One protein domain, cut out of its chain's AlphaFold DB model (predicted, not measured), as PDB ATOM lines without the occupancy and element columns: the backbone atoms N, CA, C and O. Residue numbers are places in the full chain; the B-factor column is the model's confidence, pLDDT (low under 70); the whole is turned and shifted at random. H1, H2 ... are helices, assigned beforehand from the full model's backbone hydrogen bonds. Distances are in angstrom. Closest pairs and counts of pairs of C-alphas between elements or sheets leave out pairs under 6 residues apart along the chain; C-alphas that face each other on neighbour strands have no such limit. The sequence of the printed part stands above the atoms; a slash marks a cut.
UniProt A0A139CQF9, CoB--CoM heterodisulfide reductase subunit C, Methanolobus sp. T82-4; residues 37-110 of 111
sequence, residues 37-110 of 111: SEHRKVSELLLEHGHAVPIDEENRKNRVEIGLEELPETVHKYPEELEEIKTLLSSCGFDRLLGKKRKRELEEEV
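AT A GLANCE: This is residues 37 to 110 of the 111 residues of the protein "CoB--CoM heterodisulfide reductase subunit C" of Methanolobus sp. T82-4 (UniProt A0A139CQF9). Picture an open, flat, loosely joined chain of helices: H1 and H3 lie nearest the middle, with the last residues of H1 reaching H3 at a slant, while H2 sits out at one end of the long axis and a tail with H5, residues 100 to 110, sticks out at the other. The links between H1 and H2 and between H2 and H3 run out to H2 and fold back, and the short H4 follows H3 on the side towards the tail. The printed part has 74 residues with five named helices, H1 to H5 in chain order, and no named strand; its class is all helix. It is only just loose, close to extended, with a radius of gyration of the C-alphas of 16.5 A and spans of 55 by 25 by 13 A; the tail adds to its length.

HOW THE PARTS SIT: Begin with the two longest helices, H1, residues 37 to 49, and H3, residues 79 to 91. They only just touch, with 3 pairs of C-alphas within 8 A, and H1 does so with residues 47 to 49 alone. Look at Leu 47 and Lys 86, whose C-alphas are the closest at 6.2 A. The two helices run opposite ways at a steep tilt of 50 degrees. H4, residues 94 to 97, is close to H3 but not clearly touching; their closest C-alphas, of Leu 89 and Asp 95, are 6.8 A apart. H4 is also close to H1 but not clearly touching, with the C-alphas of Leu 47 and Asp 95 closest at 7.6 A. H2, residues 57 to 65, and H5, residues 103 to 109, touch no helix. In the backbone of H1, H2, H3 and H5 every O i to N i+4 pair is within hydrogen-bond range; H4 is too short for such a pair.

IN THESE COORDINATES: Find C-alpha 37 at (47.629, 7.166, 68.701); from there H1 runs 18.1 A to C-alpha 49. H3 starts at C-alpha 79, at (35.808, -6.202, 89.463), and is 18.7 A long. H2 measures 12.5 A, H5 10.1 A and H4 4.9 A. H5 ends at C-alpha 109, at (62.442, 0.953, 63.271).

THE WHOLE: Look for the two C-alphas farthest apart at Gly 67 and Val 110, 55.7 A. Residues 100 to 110 stand free; the body without them spans 41 by 27 by 10 A. The printed part has no cut. The link from H2 to H3, residues 66 to 78, is long, that from H1 to H2 is short, and those from H3 to H4 and from H4 to H5 are tight. In the B-factor column the mean pLDDT of the printed part is 92.4, but residues 103 to 110 are under 70.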
ATOM      1  N   SER A  37      47.133   7.383  67.336       93.19
ATOM      2  CA  SER A  37      47.629   7.166  68.701       93.19
ATOM      3  C   SER A  37      46.549   7.376  69.757       93.19
ATOM      4  O   SER A  37      46.460   6.611  70.711       93.19
ATOM      5  N   GLU A  38      45.680   8.363  69.565       95.50
ATOM      6  CA  GLU A  38      44.628   8.724  70.514       95.50
ATOM      7  C   GLU A  38      43.531   7.651  70.560       95.50
ATOM      8  O   GLU A  38      43.085   7.265  71.637       95.50
ATOM      9  N   HIS A  39      43.138   7.097  69.406       95.69
ATOM     10  CA  HIS A  39      42.176   5.987  69.351       95.69
ATOM     11  C   HIS A  39      42.745   4.709  69.970       95.69
ATOM     12  O   HIS A  39      42.035   3.983  70.669       95.69
ATOM     13  N   ARG A  40      44.036   4.451  69.742       95.19
ATOM     14  CA  ARG A  40      44.759   3.355  70.385       95.19
ATOM     15  C   ARG A  40      44.783   3.543  71.902       95.19
ATOM     16  O   ARG A  40      44.417   2.619  72.615       95.19
ATOM     17  N   LYS A  41      45.099   4.747  72.389       96.12
ATOM     18  CA  LYS A  41      45.127   5.039  73.826       96.12
ATOM     19  C   LYS A  41      43.763   4.850  74.488       96.12
ATOM     20  O   LYS A  41      43.681   4.252  75.554       96.12
ATOM     21  N   VAL A  42      42.685   5.301  73.845       97.62
ATOM     22  CA  VAL A  42      41.315   5.064  74.331       97.62
ATOM     23  C   VAL A  42      40.992   3.567  74.389       97.62
ATOM     24  O   VAL A  42      40.373   3.098  75.341       97.62
ATOM     25  N   SER A  43      41.446   2.801  73.397       96.69
ATOM     26  CA  SER A  43      41.259   1.347  73.357       96.69
ATOM     27  C   SER A  43      42.059   0.618  74.449       96.69
ATOM     28  O   SER A  43      41.581  -0.366  75.007       96.69
ATOM     29  N   GLU A  44      43.252   1.112  74.787       95.94
ATOM     30  CA  GLU A  44      44.062   0.617  75.909       95.94
ATOM     31  C   GLU A  44      43.374   0.876  77.257       95.94
ATOM     32  O   GLU A  44      43.305  -0.032  78.081       95.94
ATOM     33  N   LEU A  45      42.783   2.064  77.455       97.44
ATOM     34  CA  LEU A  45      41.992   2.369  78.659       97.44
ATOM     35  C   LEU A  45      40.793   1.424  78.807       97.44
ATOM     36  O   LEU A  45      40.514   0.953  79.909       97.44
ATOM     37  N   LEU A  46      40.122   1.090  77.698       96.94
ATOM     38  CA  LEU A  46      39.034   0.113  77.693       96.94
ATOM     39  C   LEU A  46      39.512  -1.285  78.120       96.94
ATOM     40  O   LEU A  46      38.837  -1.928  78.918       96.94
ATOM     41  N   LEU A  47      40.660  -1.755  77.626       95.50
ATOM     42  CA  LEU A  47      41.217  -3.053  78.035       95.50
ATOM     43  C   LEU A  47      41.618  -3.082  79.514       95.50
ATOM     44  O   LEU A  47      41.448  -4.102  80.180       95.50
ATOM     45  N   GLU A  48      42.170  -1.983  80.022       95.50
ATOM     46  CA  GLU A  48      42.685  -1.913  81.389       95.50
ATOM     47  C   GLU A  48      41.563  -1.734  82.421       95.50
ATOM     48  O   GLU A  48      41.532  -2.429  83.438       95.50
ATOM     49  N   HIS A  49      40.620  -0.832  82.141       96.62
ATOM     50  CA  HIS A  49      39.636  -0.344  83.109       96.62
ATOM     51  C   HIS A  49      38.179  -0.634  82.727       96.62
ATOM     52  O   HIS A  49      37.266  -0.236  83.452       96.62
ATOM     53  N   GLY A  50      37.934  -1.247  81.566       96.50
ATOM     54  CA  GLY A  50      36.585  -1.470  81.037       96.50
ATOM     55  C   GLY A  50      35.886  -0.196  80.553       96.50
ATOM     56  O   GLY A  50      34.716  -0.243  80.184       96.50
ATOM     57  N   HIS A  51      36.591   0.941  80.520       97.50
ATOM     58  CA  HIS A  51      36.039   2.244  80.160       97.50
ATOM     59  C   HIS A  51      37.020   3.043  79.302       97.50
ATOM     60  O   HIS A  51      38.214   3.094  79.581       97.50
ATOM     61  N   ALA A  52      36.496   3.749  78.298       97.38
ATOM     62  CA  ALA A  52      37.269   4.720  77.520       97.38
ATOM     63  C   ALA A  52      37.751   5.911  78.370       97.38
ATOM     64  O   ALA A  52      38.782   6.509  78.072       97.38
ATOM     65  N   VAL A  53      36.990   6.254  79.414       97.19
ATOM     66  CA  VAL A  53      37.305   7.297  80.395       97.19
ATOM     67  C   VAL A  53      37.048   6.706  81.785       97.19
ATOM     68  O   VAL A  53      35.898   6.674  82.224       97.19
ATOM     69  N   PRO A  54      38.080   6.161  82.445       97.12
ATOM     70  CA  PRO A  54      37.962   5.618  83.795       97.12
ATOM     71  C   PRO A  54      37.625   6.712  84.812       97.12
ATOM     72  O   PRO A  54      38.043   7.859  84.650       97.12
ATOM     73  N   ILE A  55      36.905   6.360  85.877       97.06
ATOM     74  CA  ILE A  55      36.572   7.320  86.938       97.06
ATOM     75  C   ILE A  55      37.805   7.684  87.783       97.06
ATOM     76  O   ILE A  55      38.517   6.814  88.288       97.06
ATOM     77  N   ASP A  56      38.036   8.980  87.982       96.88
ATOM     78  CA  ASP A  56      39.105   9.508  88.832       96.88
ATOM     79  C   ASP A  56      38.601   9.918  90.231       96.88
ATOM     80  O   ASP A  56      37.421   9.806  90.564       96.88
ATOM     81  N   GLU A  57      39.524  10.353  91.090       97.69
ATOM     82  CA  GLU A  57      39.226  10.775  92.467       97.69
ATOM     83  C   GLU A  57      38.314  12.009  92.529       97.69
ATOM     84  O   GLU A  57      37.468  12.104  93.415       97.69
ATOM     85  N   GLU A  58      38.468  12.953  91.598       98.19
ATOM     86  CA  GLU A  58      37.642  14.163  91.554       98.19
ATOM     87  C   GLU A  58      36.189  13.804  91.234       98.19
ATOM     88  O   GLU A  58      35.271  14.207  91.948       98.19
ATOM     89  N   ASN A  59      35.971  12.950  90.233       97.75
ATOM     90  CA  ASN A  59      34.642  12.480  89.873       97.75
ATOM     91  C   ASN A  59      34.005  11.619  90.973       97.75
ATOM     92  O   ASN A  59      32.800  11.734  91.193       97.75
ATOM     93  N   ARG A  60      34.778  10.805  91.707       98.00
ATOM     94  CA  ARG A  60      34.273  10.073  92.886       98.00
ATOM     95  C   ARG A  60      33.760  11.015  93.977       98.00
ATOM     96  O   ARG A  60      32.648  10.828  94.468       98.00
ATOM     97  N   LYS A  61      34.523  12.062  94.307       98.38
ATOM     98  CA  LYS A  61      34.105  13.090  95.278       98.38
ATOM     99  C   LYS A  61      32.855  13.826  94.818       98.38
ATOM    100  O   LYS A  61      31.881  13.882  95.565       98.38
ATOM    101  N   ASN A  62      32.850  14.297  93.570       98.31
ATOM    102  CA  ASN A  62      31.717  15.015  92.989       98.31
ATOM    103  C   ASN A  62      30.427  14.187  93.062       98.31
ATOM    104  O   ASN A  62      29.368  14.738  93.344       98.31
ATOM    105  N   ARG A  63      30.502  12.862  92.852       98.25
ATOM    106  CA  ARG A  63      29.350  11.956  92.987       98.25
ATOM    107  C   ARG A  63      28.779  11.950  94.404       98.25
ATOM    108  O   ARG A  63      27.571  12.113  94.553       98.25
ATOM    109  N   VAL A  64      29.627  11.813  95.423       98.44
ATOM    110  CA  VAL A  64      29.192  11.821  96.830       98.44
ATOM    111  C   VAL A  64      28.603  13.179  97.221       98.44
ATOM    112  O   VAL A  64      27.568  13.225  97.883       98.44
ATOM    113  N   GLU A  65      29.205  14.281  96.767       98.50
ATOM    114  CA  GLU A  65      28.716  15.643  97.037       98.50
ATOM    115  C   GLU A  65      27.296  15.882  96.511       98.50
ATOM    116  O   GLU A  65      26.499  16.555  97.167       98.50
ATOM    117  N   ILE A  66      26.950  15.292  95.362       98.31
ATOM    118  CA  ILE A  66      25.595  15.361  94.794       98.31
ATOM    119  C   ILE A  66      24.675  14.224  95.274       98.31
ATOM    120  O   ILE A  66      23.573  14.064  94.749       98.31
ATOM    121  N   GLY A  67      25.099  13.443  96.273       98.25
ATOM    122  CA  GLY A  67      24.295  12.399  96.913       98.25
ATOM    123  C   GLY A  67      24.213  11.073  96.150       98.25
ATOM    124  O   GLY A  67      23.302  10.287  96.401       98.25
ATOM    125  N   LEU A  68      25.133  10.817  95.219       98.25
ATOM    126  CA  LEU A  68      25.277   9.526  94.544       98.25
ATOM    127  C   LEU A  68      26.290   8.633  95.269       98.25
ATOM    128  O   LEU A  68      27.149   9.104  96.013       98.25
ATOM    129  N   GLU A  69      26.231   7.330  94.997       97.75
ATOM    130  CA  GLU A  69      27.279   6.404  95.428       97.75
ATOM    131  C   GLU A  69      28.631   6.758  94.800       97.75
ATOM    132  O   GLU A  69      28.698   7.113  93.618       97.75
ATOM    133  N   GLU A  70      29.707   6.623  95.580       97.81
ATOM    134  CA  GLU A  70      31.070   6.987  95.178       97.81
ATOM    135  C   GLU A  70      31.478   6.318  93.858       97.81
ATOM    136  O   GLU A  70      31.915   6.990  92.922       97.81
ATOM    137  N   LEU A  71      31.261   5.004  93.754       97.31
ATOM    138  CA  LEU A  71      31.457   4.253  92.521       97.31
ATOM    139  C   LEU A  71      30.127   4.108  91.769       97.31
ATOM    140  O   LEU A  71      29.096   3.839  92.387       97.31
ATOM    141  N   PRO A  72      30.115   4.301  90.441       96.31
ATOM    142  CA  PRO A  72      28.937   4.026  89.632       96.31
ATOM    143  C   PRO A  72      28.684   2.517  89.520       96.31
ATOM    144  O   PRO A  72      29.600   1.715  89.680       96.31
ATOM    145  N   GLU A  73      27.447   2.146  89.185       96.25
ATOM    146  CA  GLU A  73      27.019   0.770  88.880       96.25
ATOM    147  C   GLU A  73      27.600   0.292  87.539       96.25
ATOM    148  O   GLU A  73      26.897   0.126  86.544       96.25
ATOM    149  N   THR A  74      28.923   0.169  87.486       96.25
ATOM    150  CA  THR A  74      29.694  -0.310  86.337       96.25
ATOM    151  C   THR A  74      30.791  -1.253  86.818       96.25
ATOM    152  O   THR A  74      30.960  -1.464  88.020       96.25
ATOM    153  N   VAL A  75      31.628  -1.743  85.901       96.62
ATOM    154  CA  VAL A  75      32.764  -2.617  86.240       96.62
ATOM    155  C   VAL A  75      33.809  -1.979  87.169       96.62
ATOM    156  O   VAL A  75      34.715  -2.655  87.648       96.62
ATOM    157  N   HIS A  76      33.699  -0.678  87.467       95.50
ATOM    158  CA  HIS A  76      34.466  -0.056  88.548       95.50
ATOM    159  C   HIS A  76      34.011  -0.509  89.942       95.50
ATOM    160  O   HIS A  76      34.837  -0.578  90.848       95.50
ATOM    161  N   LYS A  77      32.718  -0.806  90.118       96.75
ATOM    162  CA  LYS A  77      32.135  -1.335  91.356       96.75
ATOM    163  C   LYS A  77      32.191  -2.866  91.419       96.75
ATOM    164  O   LYS A  77      32.299  -3.402  92.518       96.75
ATOM    165  N   TYR A  78      32.184  -3.533  90.262       96.56
ATOM    166  CA  TYR A  78      32.177  -4.995  90.121       96.56
ATOM    167  C   TYR A  78      33.433  -5.499  89.379       96.56
ATOM    168  O   TYR A  78      33.426  -5.617  88.150       96.56
ATOM    169  N   PRO A  79      34.550  -5.773  90.085       92.75
ATOM    170  CA  PRO A  79      35.808  -6.202  89.463       92.75
ATOM    171  C   PRO A  79      35.717  -7.521  88.684       92.75
ATOM    172  O   PRO A  79      36.475  -7.738  87.742       92.75
ATOM    173  N   GLU A  80      34.803  -8.409  89.059       95.56
ATOM    174  CA  GLU A  80      34.522  -9.658  88.356       95.56
ATOM    175  C   GLU A  80      33.995  -9.414  86.934       95.56
ATOM    176  O   GLU A  80      34.428 -10.081  85.995       95.56
ATOM    177  N   GLU A  81      33.154  -8.393  86.745       96.62
ATOM    178  CA  GLU A  81      32.610  -8.019  85.435       96.62
ATOM    179  C   GLU A  81      33.700  -7.435  84.523       96.62
ATOM    180  O   GLU A  81      33.667  -7.610  83.303       96.62
ATOM    181  N   LEU A  82      34.716  -6.776  85.097       96.75
ATOM    182  CA  LEU A  82      35.876  -6.309  84.335       96.75
ATOM    183  C   LEU A  82      36.636  -7.485  83.703       96.75
ATOM    184  O   LEU A  82      37.069  -7.395  82.551       96.75
ATOM    185  N   GLU A  83      36.789  -8.590  84.431       96.31
ATOM    186  CA  GLU A  83      37.453  -9.787  83.908       96.31
ATOM    187  C   GLU A  83      36.626 -10.471  82.807       96.31
ATOM    188  O   GLU A  83      37.189 -10.963  81.820       96.31
ATOM    189  N   GLU A  84      35.294 -10.420  82.890       96.75
ATOM    190  CA  GLU A  84      34.416 -10.863  81.801       96.75
ATOM    191  C   GLU A  84      34.597 -10.007  80.539       96.75
ATOM    192  O   GLU A  84      34.777 -10.550  79.443       96.75
ATOM    193  N   ILE A  85      34.644  -8.675  80.678       95.81
ATOM    194  CA  ILE A  85      34.905  -7.761  79.553       95.81
ATOM    195  C   ILE A  85      36.256  -8.075  78.903       95.81
ATOM    196  O   ILE A  85      36.336  -8.210  77.679       95.81
ATOM    197  N   LYS A  86      37.320  -8.234  79.697       96.06
ATOM    198  CA  LYS A  86      38.655  -8.574  79.175       96.06
ATOM    199  C   LYS A  86      38.653  -9.907  78.434       96.06
ATOM    200  O   LYS A  86      39.252 -10.012  77.361       96.06
ATOM    201  N   THR A  87      37.940 -10.900  78.964       97.19
ATOM    202  CA  THR A  87      37.779 -12.210  78.322       97.19
ATOM    203  C   THR A  87      37.107 -12.071  76.957       97.19
ATOM    204  O   THR A  87      37.609 -12.605  75.965       97.19
ATOM    205  N   LEU A  88      36.018 -11.301  76.866       96.81
ATOM    206  CA  LEU A  88      35.325 -11.043  75.602       96.81
ATOM    207  C   LEU A  88      36.227 -10.322  74.592       96.81
ATOM    208  O   LEU A  88      36.329 -10.767  73.447       96.81
ATOM    209  N   LEU A  89      36.930  -9.268  75.015       96.56
ATOM    210  CA  LEU A  89      37.841  -8.503  74.157       96.56
ATOM    211  C   LEU A  89      39.003  -9.361  73.632       96.56
ATOM    212  O   LEU A  89      39.357  -9.274  72.453       96.56
ATOM    213  N   SER A  90      39.577 -10.230  74.465       96.44
ATOM    214  CA  SER A  90      40.624 -11.155  74.014       96.44
ATOM    215  C   SER A  90      40.069 -12.231  73.071       96.44
ATOM    216  O   SER A  90      40.683 -12.540  72.044       96.44
ATOM    217  N   SER A  91      38.856 -12.741  73.332       97.56
ATOM    218  CA  SER A  91      38.217 -13.763  72.487       97.56
ATOM    219  C   SER A  91      37.989 -13.299  71.043       97.56
ATOM    220  O   SER A  91      38.124 -14.094  70.111       97.56
ATOM    221  N   CYS A  92      37.730 -12.002  70.832       95.25
ATOM    222  CA  CYS A  92      37.601 -11.407  69.500       95.25
ATOM    223  C   CYS A  92      38.924 -10.842  68.942       95.25
ATOM    224  O   CYS A  92      38.954 -10.319  67.829       95.25
ATOM    225  N   GLY A  93      40.037 -10.990  69.672       95.62
ATOM    226  CA  GLY A  93      41.372 -10.563  69.249       95.62
ATOM    227  C   GLY A  93      41.595  -9.050  69.273       95.62
ATOM    228  O   GLY A  93      42.433  -8.552  68.515       95.62
ATOM    229  N   PHE A  94      40.852  -8.318  70.103       95.94
ATOM    230  CA  PHE A  94      40.983  -6.868  70.237       95.94
ATOM    231  C   PHE A  94      42.359  -6.458  70.783       95.94
ATOM    232  O   PHE A  94      43.005  -5.560  70.250       95.94
ATOM    233  N   ASP A  95      42.861  -7.191  71.774       92.94
ATOM    234  CA  ASP A  95      44.226  -7.095  72.303       92.94
ATOM    235  C   ASP A  95      45.293  -7.206  71.197       92.94
ATOM    236  O   ASP A  95      46.200  -6.379  71.089       92.94
ATOM    237  N   ARG A  96      45.141  -8.186  70.302       93.50
ATOM    238  CA  ARG A  96      46.038  -8.403  69.159       93.50
ATOM    239  C   ARG A  96      45.906  -7.315  68.102       93.50
ATOM    240  O   ARG A  96      46.910  -6.958  67.485       93.50
ATOM    241  N   LEU A  97      44.705  -6.772  67.888       94.38
ATOM    242  CA  LEU A  97      44.493  -5.626  67.000       94.38
ATOM    243  C   LEU A  97      45.285  -4.412  67.496       94.38
ATOM    244  O   LEU A  97      46.007  -3.797  66.712       94.38
ATOM    245  N   LEU A  98      45.231  -4.134  68.801       90.81
ATOM    246  CA  LEU A  98      46.073  -3.119  69.431       90.81
ATOM    247  C   LEU A  98      47.545  -3.542  69.515       90.81
ATOM    248  O   LEU A  98      48.392  -2.729  69.823       90.81
ATOM    249  N   GLY A  99      47.945  -4.768  69.209       84.31
ATOM    250  CA  GLY A  99      49.367  -5.104  69.065       84.31
ATOM    251  C   GLY A  99      49.978  -4.622  67.742       84.31
ATOM    252  O   GLY A  99      51.196  -4.496  67.627       84.31
ATOM    253  N   LYS A 100      49.152  -4.351  66.721       81.56
ATOM    254  CA  LYS A 100      49.633  -4.107  65.354       81.56
ATOM    255  C   LYS A 100      50.222  -2.708  65.169       81.56
ATOM    256  O   LYS A 100      49.576  -1.704  65.469       81.56
ATOM    257  N   LYS A 101      51.425  -2.663  64.594       77.31
ATOM    258  CA  LYS A 101      52.059  -1.454  64.052       77.31
ATOM    259  C   LYS A 101      51.883  -1.395  62.537       77.31
ATOM    260  O   LYS A 101      51.725  -2.436  61.890       77.31
ATOM    261  N   ARG A 102      51.933  -0.197  61.956       78.50
ATOM    262  CA  ARG A 102      51.893  -0.040  60.497       78.50
ATOM    263  C   ARG A 102      53.177  -0.622  59.891       78.50
ATOM    264  O   ARG A 102      54.260  -0.394  60.419       78.50
ATOM    265  N   LYS A 103      53.100  -1.286  58.729       66.56
ATOM    266  CA  LYS A 103      54.296  -1.787  58.004       66.56
ATOM    267  C   LYS A 103      55.404  -0.739  57.851       66.56
ATOM    268  O   LYS A 103      56.562  -1.035  58.098       66.56
ATOM    269  N   ARG A 104      55.028   0.498  57.517       67.50
ATOM    270  CA  ARG A 104      55.966   1.617  57.373       67.50
ATOM    271  C   ARG A 104      56.705   1.964  58.675       67.50
ATOM    272  O   ARG A 104      57.877   2.293  58.621       67.50
ATOM    273  N   GLU A 105      56.040   1.871  59.825       66.06
ATOM    274  CA  GLU A 105      56.666   2.123  61.135       66.06
ATOM    275  C   GLU A 105      57.666   1.010  61.480       66.06
ATOM    276  O   GLU A 105      58.755   1.285  61.965       66.06
ATOM    277  N   LEU A 106      57.341  -0.244  61.144       65.38
ATOM    278  CA  LEU A 106      58.261  -1.377  61.298       65.38
ATOM    279  C   LEU A 106      59.498  -1.250  60.391       65.38
ATOM    280  O   LEU A 106      60.594  -1.628  60.789       65.38
ATOM    281  N   GLU A 107      59.338  -0.718  59.178       67.19
ATOM    282  CA  GLU A 107      60.443  -0.463  58.241       67.19
ATOM    283  C   GLU A 107      61.338   0.712  58.673       67.19
ATOM    284  O   GLU A 107      62.526   0.730  58.347       67.19
ATOM    285  N   GLU A 108      60.784   1.691  59.395       68.75
ATOM    286  CA  GLU A 108      61.521   2.823  59.969       68.75
ATOM    287  C   GLU A 108      62.278   2.425  61.256       68.75
ATOM    288  O   GLU A 108      63.370   2.935  61.476       68.75
ATOM    289  N   GLU A 109      61.777   1.471  62.052       65.94
ATOM    290  CA  GLU A 109      62.442   0.953  63.271       65.94
ATOM    291  C   GLU A 109      63.667   0.051  63.002       65.94
ATOM    292  O   GLU A 109      64.464  -0.191  63.908       65.94
ATOM    293  N   VAL A 110      63.823  -0.471  61.780       68.56
ATOM    294  CA  VAL A 110      64.924  -1.382  61.388       68.56
ATOM    295  C   VAL A 110      66.101  -0.635  60.729       68.56
ATOM    296  O   VAL A 110      67.135  -1.241  60.441       68.56
TER     297      VAL A 110